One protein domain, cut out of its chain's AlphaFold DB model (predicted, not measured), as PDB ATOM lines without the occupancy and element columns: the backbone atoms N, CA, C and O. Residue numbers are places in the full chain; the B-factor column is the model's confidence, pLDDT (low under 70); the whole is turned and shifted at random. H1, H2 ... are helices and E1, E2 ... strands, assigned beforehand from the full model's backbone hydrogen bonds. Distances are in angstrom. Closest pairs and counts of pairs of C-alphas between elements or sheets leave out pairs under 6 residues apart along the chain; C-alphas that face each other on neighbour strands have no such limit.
ATOM      1  N   SER A  89     226.120 279.511 220.832       94.44
ATOM      2  CA  SER A  89     226.183 278.897 222.168       94.44
ATOM      3  C   SER A  89     227.536 278.232 222.432       94.44
ATOM      4  O   SER A  89     227.997 277.385 221.663       94.44
ATOM      5  N   TRP A  90     228.132 278.553 223.584       93.12
ATOM      6  CA  TRP A  90     229.375 277.933 224.041       93.12
ATOM      7  C   TRP A  90     229.243 276.422 224.255       93.12
ATOM      8  O   TRP A  90     230.094 275.675 223.777       93.12
ATOM      9  N   GLN A  91     228.186 275.950 224.932       95.06
ATOM     10  CA  GLN A  91     228.050 274.518 225.230       95.06
ATOM     11  C   GLN A  91     227.945 273.679 223.952       95.06
ATOM     12  O   GLN A  91     228.564 272.620 223.853       95.06
ATOM     13  N   LEU A  92     227.207 274.174 222.954       93.44
ATOM     14  CA  LEU A  92     227.060 273.484 221.674       93.44
ATOM     15  C   LEU A  92     228.379 273.460 220.892       93.44
ATOM     16  O   LEU A  92     228.742 272.427 220.334       93.44
ATOM     17  N   ASN A  93     229.138 274.556 220.909       93.19
ATOM     18  CA  ASN A  93     230.454 274.601 220.275       93.19
ATOM     19  C   ASN A  93     231.476 273.708 220.989       93.19
ATOM     20  O   ASN A  93     232.278 273.059 220.326       93.19
ATOM     21  N   ALA A  94     231.429 273.609 222.318       93.31
ATOM     22  CA  ALA A  94     232.279 272.685 223.065       93.31
ATOM     23  C   ALA A  94     231.978 271.221 222.692       93.31
ATOM     24  O   ALA A  94     232.897 270.458 222.394       93.31
ATOM     25  N   ALA A  95     230.695 270.847 222.626       93.81
ATOM     26  CA  ALA A  95     230.283 269.526 222.156       93.81
ATOM     27  C   ALA A  95     230.706 269.274 220.698       93.81
ATOM     28  O   ALA A  95     231.160 268.179 220.364       93.81
ATOM     29  N   TRP A  96     230.623 270.294 219.839       93.81
ATOM     30  CA  TRP A  96     231.080 270.221 218.452       93.81
ATOM     31  C   TRP A  96     232.586 269.973 218.340       93.81
ATOM     32  O   TRP A  96     233.006 269.123 217.560       93.81
ATOM     33  N   VAL A  97     233.402 270.668 219.139       92.75
ATOM     34  CA  VAL A  97     234.855 270.455 219.178       92.75
ATOM     35  C   VAL A  97     235.174 269.017 219.582       92.75
ATOM     36  O   VAL A  97     235.963 268.367 218.902       92.75
ATOM     37  N   LEU A  98     234.509 268.485 220.615       93.25
ATOM     38  CA  LEU A  98     234.678 267.087 221.025       93.25
ATOM     39  C   LEU A  98     234.299 266.111 219.902       93.25
ATOM     40  O   LEU A  98     235.055 265.187 219.611       93.25
ATOM     41  N   ALA A  99     233.162 266.335 219.237       92.19
ATOM     42  CA  ALA A  99     232.731 265.511 218.110       92.19
ATOM     43  C   ALA A  99     233.720 265.577 216.933       92.19
ATOM     44  O   ALA A  99     234.023 264.551 216.324       92.19
ATOM     45  N   ALA A 100     234.263 266.759 216.630       90.62
ATOM     46  CA  ALA A 100     235.257 266.947 215.579       90.62
ATOM     47  C   ALA A 100     236.582 266.235 215.900       90.62
ATOM     48  O   ALA A 100     237.167 265.618 215.009       90.62
ATOM     49  N   THR A 101     237.035 266.268 217.157       90.88
ATOM     50  CA  THR A 101     238.225 265.527 217.602       90.88
ATOM     51  C   THR A 101     238.008 264.019 217.507       90.88
ATOM     52  O   THR A 101     238.832 263.333 216.910       90.88
ATOM     53  N   LEU A 102     236.864 263.510 217.978       92.62
ATOM     54  CA  LEU A 102     236.517 262.090 217.842       92.62
ATOM     55  C   LEU A 102     236.466 261.648 216.374       92.62
ATOM     56  O   LEU A 102     236.945 260.568 216.033       92.62
ATOM     57  N   ALA A 103     235.913 262.478 215.487       89.88
ATOM     58  CA  ALA A 103     235.892 262.192 214.056       89.88
ATOM     59  C   ALA A 103     237.308 262.129 213.454       89.88
ATOM     60  O   ALA A 103     237.572 261.269 212.614       89.88
ATOM     61  N   ALA A 104     238.223 263.001 213.887       88.62
ATOM     62  CA  ALA A 104     239.616 262.979 213.443       88.62
ATOM     63  C   ALA A 104     240.375 261.746 213.952       88.62
ATOM     64  O   ALA A 104     241.144 261.157 213.191       88.62
ATOM     65  N   ASP A 105     240.116 261.318 215.189       90.75
ATOM     66  CA  ASP A 105     240.659 260.064 215.706       90.75
ATOM     67  C   ASP A 105     240.162 258.897 214.847       90.75
ATOM     68  O   ASP A 105     240.971 258.145 214.305       90.75
ATOM     69  N   LEU A 106     238.847 258.773 214.633       90.88
ATOM     70  CA  LEU A 106     238.277 257.712 213.794       90.88
ATOM     71  C   LEU A 106     238.859 257.700 212.372       90.88
ATOM     72  O   LEU A 106     239.118 256.621 211.837       90.88
ATOM     73  N   ASP A 107     239.112 258.866 211.773       89.31
ATOM     74  CA  ASP A 107     239.783 258.965 210.471       89.31
ATOM     75  C   ASP A 107     241.220 258.422 210.529       89.31
ATOM     76  O   ASP A 107     241.617 257.618 209.682       89.31
ATOM     77  N   ALA A 108     241.986 258.782 211.564       89.19
ATOM     78  CA  ALA A 108     243.343 258.279 211.767       89.19
ATOM     79  C   ALA A 108     243.374 256.753 211.970       89.19
ATOM     80  O   ALA A 108     244.181 256.069 211.338       89.19
ATOM     81  N   TRP A 109     242.471 256.209 212.791       91.81
ATOM     82  CA  TRP A 109     242.337 254.762 212.999       91.81
ATOM     83  C   TRP A 109     241.900 254.040 211.723       91.81
ATOM     84  O   TRP A 109     242.422 252.970 211.419       91.81
ATOM     85  N   THR A 110     240.995 254.631 210.939       90.50
ATOM     86  CA  THR A 110     240.573 254.074 209.645       90.50
ATOM     87  C   THR A 110     241.760 253.976 208.693       90.50
ATOM     88  O   THR A 110     241.968 252.937 208.073       90.50
ATOM     89  N   ARG A 111     242.598 255.011 208.612       89.31
ATOM     90  CA  ARG A 111     243.805 254.972 207.772       89.31
ATOM     91  C   ARG A 111     244.804 253.923 208.245       89.31
ATOM     92  O   ARG A 111     245.317 253.175 207.424       89.31
ATOM     93  N   LEU A 112     245.041 253.860 209.555       90.06
ATOM     94  CA  LEU A 112     246.010 252.944 210.152       90.06
ATOM     95  C   LEU A 112     245.596 251.474 210.005       90.06
ATOM     96  O   LEU A 112     246.438 250.631 209.719       90.06
ATOM     97  N   LEU A 113     244.315 251.166 210.221       91.44
ATOM     98  CA  LEU A 113     243.829 249.787 210.294       91.44
ATOM     99  C   LEU A 113     243.215 249.285 208.986       91.44
ATOM    100  O   LEU A 113     243.384 248.118 208.647       91.44
ATOM    101  N   LEU A 114     242.461 250.129 208.275       88.50
ATOM    102  CA  LEU A 114     241.675 249.710 207.110       88.50
ATOM    103  C   LEU A 114     242.379 250.001 205.782       88.50
ATOM    104  O   LEU A 114     242.193 249.253 204.830       88.50
ATOM    105  N   LEU A 115     243.165 251.078 205.701       88.88
ATOM    106  CA  LEU A 115     243.758 251.551 204.442       88.88
ATOM    107  C   LEU A 115     245.259 251.262 204.327       88.88
ATOM    108  O   LEU A 115     245.919 251.838 203.467       88.88
ATOM    109  N   HIS A 116     245.802 250.373 205.164       85.81
ATOM    110  CA  HIS A 116     247.240 250.095 205.190       85.81
ATOM    111  C   HIS A 116     247.772 249.533 203.855       85.81
ATOM    112  O   HIS A 116     248.887 249.866 203.460       85.81
ATOM    113  N   ASP A 117     246.949 248.765 203.132       88.06
ATOM    114  CA  ASP A 117     247.270 248.192 201.815       88.06
ATOM    115  C   ASP A 117     247.001 249.157 200.642       88.06
ATOM    116  O   ASP A 117     247.369 248.874 199.503       88.06
ATOM    117  N   GLU A 118     246.355 250.301 200.892       88.06
ATOM    118  CA  GLU A 118     245.895 251.243 199.863       88.06
ATOM    119  C   GLU A 118     246.520 252.635 200.068       88.06
ATOM    120  O   GLU A 118     245.857 253.575 200.537       88.06
ATOM    121  N   PRO A 119     247.801 252.820 199.689       85.19
ATOM    122  CA  PRO A 119     248.575 254.019 200.018       85.19
ATOM    123  C   PRO A 119     247.975 255.301 199.422       85.19
ATOM    124  O   PRO A 119     248.059 256.372 200.022       85.19
ATOM    125  N   ALA A 120     247.309 255.197 198.267       86.62
ATOM    126  CA  ALA A 120     246.650 256.331 197.623       86.62
ATOM    127  C   ALA A 120     245.452 256.863 198.429       86.62
ATOM    128  O   ALA A 120     245.176 258.061 198.392       86.62
ATOM    129  N   LEU A 121     244.733 255.993 199.149       85.12
ATOM    130  CA  LEU A 121     243.643 256.398 200.037       85.12
ATOM    131  C   LEU A 121     244.174 256.787 201.418       85.12
ATOM    132  O   LEU A 121     243.709 257.778 201.977       85.12
ATOM    133  N   ALA A 122     245.181 256.078 201.934       86.50
ATOM    134  CA  ALA A 122     245.808 256.394 203.216       86.50
ATOM    135  C   ALA A 122     246.425 257.805 203.248       86.50
ATOM    136  O   ALA A 122     246.328 258.478 204.273       86.50
ATOM    137  N   ALA A 123     246.981 258.282 202.127       85.94
ATOM    138  CA  ALA A 123     247.543 259.629 201.983       85.94
ATOM    139  C   ALA A 123     246.534 260.699 201.506       85.94
ATOM    140  O   ALA A 123     246.891 261.867 201.359       85.94
ATOM    141  N   ALA A 124     245.276 260.336 201.229       87.25
ATOM    142  CA  ALA A 124     244.315 261.261 200.629       87.25
ATOM    143  C   ALA A 124     243.812 262.330 201.616       87.25
ATOM    144  O   ALA A 124     243.611 262.057 202.800       87.25
ATOM    145  N   GLU A 125     243.494 263.526 201.117       84.56
ATOM    146  CA  GLU A 125     242.804 264.559 201.905       84.56
ATOM    147  C   GLU A 125     241.464 264.023 202.466       84.56
ATOM    148  O   GLU A 125     240.769 263.273 201.765       84.56
ATOM    149  N   PRO A 126     241.047 264.407 203.691       82.56
ATOM    150  CA  PRO A 126     239.842 263.870 204.338       82.56
ATOM    151  C   PRO A 126     238.565 264.015 203.509       82.56
ATOM    152  O   PRO A 126     237.680 263.165 203.556       82.56
ATOM    153  N   GLU A 127     238.464 265.072 202.704       82.69
ATOM    154  CA  GLU A 127     237.333 265.279 201.801       82.69
ATOM    155  C   GLU A 127     237.241 264.187 200.724       82.69
ATOM    156  O   GLU A 127     236.145 263.744 200.371       82.69
ATOM    157  N   THR A 128     238.385 263.702 200.243       86.44
ATOM    158  CA  THR A 128     238.434 262.600 199.279       86.44
ATOM    159  C   THR A 128     237.960 261.305 199.929       86.44
ATOM    160  O   THR A 128     237.138 260.605 199.339       86.44
ATOM    161  N   ILE A 129     238.415 261.008 201.153       87.50
ATOM    162  CA  ILE A 129     237.950 259.833 201.905       87.50
ATOM    163  C   ILE A 129     236.456 259.937 202.189       87.50
ATOM    164  O   ILE A 129     235.721 258.979 201.964       87.50
ATOM    165  N   ARG A 130     235.970 261.112 202.592       86.44
ATOM    166  CA  ARG A 130     234.544 261.334 202.835       86.44
ATOM    167  C   ARG A 130     233.702 260.965 201.617       86.44
ATOM    168  O   ARG A 130     232.719 260.246 201.752       86.44
ATOM    169  N   ARG A 131     234.097 261.426 200.428       84.06
ATOM    170  CA  ARG A 131     233.376 261.157 199.174       84.06
ATOM    171  C   ARG A 131     233.507 259.707 198.702       84.06
ATOM    172  O   ARG A 131     232.555 259.184 198.139       84.06
ATOM    173  N   LYS A 132     234.668 259.073 198.898       83.56
ATOM    174  CA  LYS A 132     234.958 257.728 198.369       83.56
ATOM    175  C   LYS A 132     234.594 256.584 199.310       83.56
ATOM    176  O   LYS A 132     234.329 255.495 198.819       83.56
ATOM    177  N   LEU A 133     234.634 256.812 200.620       85.88
ATOM    178  CA  LEU A 133     234.492 255.777 201.643       85.88
ATOM    179  C   LEU A 133     233.318 256.066 202.580       85.88
ATOM    180  O   LEU A 133     232.430 255.230 202.709       85.88
ATOM    181  N   TYR A 134     233.272 257.243 203.212       86.12
ATOM    182  CA  TYR A 134     232.263 257.508 204.253       86.12
ATOM    183  C   TYR A 134     230.845 257.715 203.713       86.12
ATOM    184  O   TYR A 134     229.882 257.491 204.439       86.12
ATOM    185  N   HIS A 135     230.707 258.108 202.448       84.44
ATOM    186  CA  HIS A 135     229.412 258.228 201.768       84.44
ATOM    187  C   HIS A 135     228.987 256.960 201.018       84.44
ATOM    188  O   HIS A 135     227.986 256.987 200.304       84.44
ATOM    189  N   LEU A 136     229.725 255.853 201.153       84.44
ATOM    190  CA  LEU A 136     229.332 254.602 200.511       84.44
ATOM    191  C   LEU A 136     228.025 254.081 201.122       84.44
ATOM    192  O   LEU A 136     227.950 253.919 202.345       84.44
ATOM    193  N   PRO A 137     227.006 253.764 200.301       83.19
ATOM    194  CA  PRO A 137     225.812 253.102 200.795       83.19
ATOM    195  C   PRO A 137     226.187 251.683 201.230       83.19
ATOM    196  O   PRO A 137     226.428 250.795 200.408       83.19
ATOM    197  N   ALA A 138     226.268 251.481 202.543       84.81
ATOM    198  CA  ALA A 138     226.641 250.208 203.130       84.81
ATOM    199  C   ALA A 138     225.732 249.860 204.308       84.81
ATOM    200  O   ALA A 138     225.355 250.717 205.107       84.81
ATOM    201  N   ARG A 139     225.404 248.575 204.442       86.94
ATOM    202  CA  ARG A 139     224.657 248.045 205.584       86.94
ATOM    203  C   ARG A 139     225.544 247.093 206.367       86.94
ATOM    204  O   ARG A 139     225.961 246.066 205.839       86.94
ATOM    205  N   LEU A 140     225.791 247.400 207.636       89.75
ATOM    206  CA  LEU A 140     226.485 246.499 208.550       89.75
ATOM    207  C   LEU A 140     225.462 245.607 209.259       89.75
ATOM    208  O   LEU A 140     224.614 246.099 210.002       89.75
ATOM    209  N   THR A 141     225.520 244.298 209.033       92.31
ATOM    210  CA  THR A 141     224.707 243.312 209.755       92.31
ATOM    211  C   THR A 141     225.583 242.534 210.729       92.31
ATOM    212  O   THR A 141     226.775 242.337 210.498       92.31
ATOM    213  N   THR A 142     225.004 242.115 211.855       94.00
ATOM    214  CA  THR A 142     225.682 241.243 212.820       94.00
ATOM    215  C   THR A 142     224.869 239.967 212.968       94.00
ATOM    216  O   THR A 142     223.695 240.028 213.322       94.00
ATOM    217  N   HIS A 143     225.480 238.819 212.698       92.75
ATOM    218  CA  HIS A 143     224.841 237.512 212.816       92.75
ATOM    219  C   HIS A 143     225.836 236.494 213.376       92.75
ATOM    220  O   HIS A 143     226.983 236.450 212.935       92.75
ATOM    221  N   ALA A 144     225.413 235.682 214.352       89.62
ATOM    222  CA  ALA A 144     226.234 234.629 214.963       89.62
ATOM    223  C   ALA A 144     227.665 235.088 215.336       89.62
ATOM    224  O   ALA A 144     228.650 234.420 215.032       89.62
ATOM    225  N   ARG A 145     227.780 236.265 215.974       89.56
ATOM    226  CA  ARG A 145     229.055 236.913 216.364       89.56
ATOM    227  C   ARG A 145     229.970 237.328 215.197       89.56
ATOM    228  O   ARG A 145     231.101 237.737 215.436       89.56
ATOM    229  N   ARG A 146     229.495 237.286 213.948       90.19
ATOM    230  CA  ARG A 146     230.183 237.826 212.766       90.19
ATOM    231  C   ARG A 146     229.526 239.124 212.313       90.19
ATOM    232  O   ARG A 146     228.306 239.262 212.378       90.19
ATOM    233  N   ARG A 147     230.343 240.070 211.851       91.94
ATOM    234  CA  ARG A 147     229.896 241.330 211.248       91.94
ATOM    235  C   ARG A 147     230.088 241.240 209.739       91.94
ATOM    236  O   ARG A 147     231.187 240.926 209.290       91.94
ATOM    237  N   THR A 148     229.041 241.509 208.968       87.62
ATOM    238  CA  THR A 148     229.076 241.486 207.503       87.62
ATOM    239  C   THR A 148     228.687 242.855 206.969       87.62
ATOM    240  O   THR A 148     227.613 243.374 207.273       87.62
ATOM    241  N   LEU A 149     229.582 243.456 206.187       87.62
ATOM    242  CA  LEU A 149     229.332 244.713 205.496       87.62
ATOM    243  C   LEU A 149     228.765 244.410 204.109       87.62
ATOM    244  O   LEU A 149     229.454 243.860 203.253       87.62
ATOM    245  N   HIS A 150     227.504 244.760 203.889       86.56
ATOM    246  CA  HIS A 150     226.859 244.664 202.589       86.56
ATOM    247  C   HIS A 150     227.047 245.984 201.849       86.56
ATOM    248  O   HIS A 150     226.545 247.016 202.294       86.56
ATOM    249  N   LEU A 151     227.764 245.933 200.732       83.06
ATOM    250  CA  LEU A 151     227.929 247.051 199.810       83.06
ATOM    251  C   LEU A 151     226.941 246.896 198.652       83.06
ATOM    252  O   LEU A 151     226.682 245.774 198.204       83.06
ATOM    253  N   ASP A 152     226.393 248.010 198.171       77.12
ATOM    254  CA  ASP A 152     225.576 248.000 196.960       77.12
ATOM    255  C   ASP A 152     226.425 247.555 195.758       77.12
ATOM    256  O   ASP A 152     227.468 248.135 195.458       77.12
TER     257      ASP A 152
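What this domain is: This is residues 89 to 152 of the 212 residues of the protein "Transposase" of Streptomyces chromofuscus (UniProt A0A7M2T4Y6). A long helix, H1, reaches out as an arm with its first part, residues 90 to 103, standing free, and after its last residues the backbone folds back through the short helices H2 and H3. From there it runs on into a two-stranded hairpin, E1 and E2, which lies away from H1 and whose tip, residues 142 to 147, sticks out. The printed part has 64 residues with three named helices and two named strands, in the order H1, H2, H3, E1, E2; the strands are antiparallel and the class is mixed, helices and strands. The whole is loose, with a radius of gyration of the C-alphas of 14.9 A and spans of 43 by 32 by 20 A.

How they stand to each other: H1, residues 90 to 113, only just touches H2, residues 119 to 122, with 3 pairs of C-alphas within 8 A; H1 does so with residues 111 to 112 alone, and the closest C-alphas, of Arg 111 and Ala 122, are 5.2 A apart. H3, residues 126 to 134, is close to H1 but not clearly touching: the closest C-alphas, of Asp 107 and Pro 126, are 7.9 A apart. Their lines are only just about perpendicular, at 70.2 degrees. H2 and H3 are also close but not clearly touching, with the closest C-alphas, of Leu 121 and Ile 129, 6.9 A apart. In H1 and H3 every O i to N i+4 pair is within hydrogen-bond range; H2 is too short for such a pair. E1, residues 138 to 143, and E2, residues 146 to 151, form an antiparallel hairpin at 157 degrees, with N 139 and O 150 at 2.9 A and N 146 and O 143 at 2.8 A. H1 and H2 are apart from both strands.

Where its parts are: H1 begins at C-alpha 90, (229.375, 277.933, 224.041), and is 34.5 A long. H2 measures 4.9 A and H3 9.9 A. E1 and E2 are each 16.1 A long, and E2 ends at C-alpha 151, (227.929, 247.051, 199.810).

The domain as a whole: The two C-alphas farthest apart, of Ser 89 and Ala 144, are 44.9 A apart. The printed part has no cut, its links between elements are tight, and no printed residue is under 70 in pLDDT.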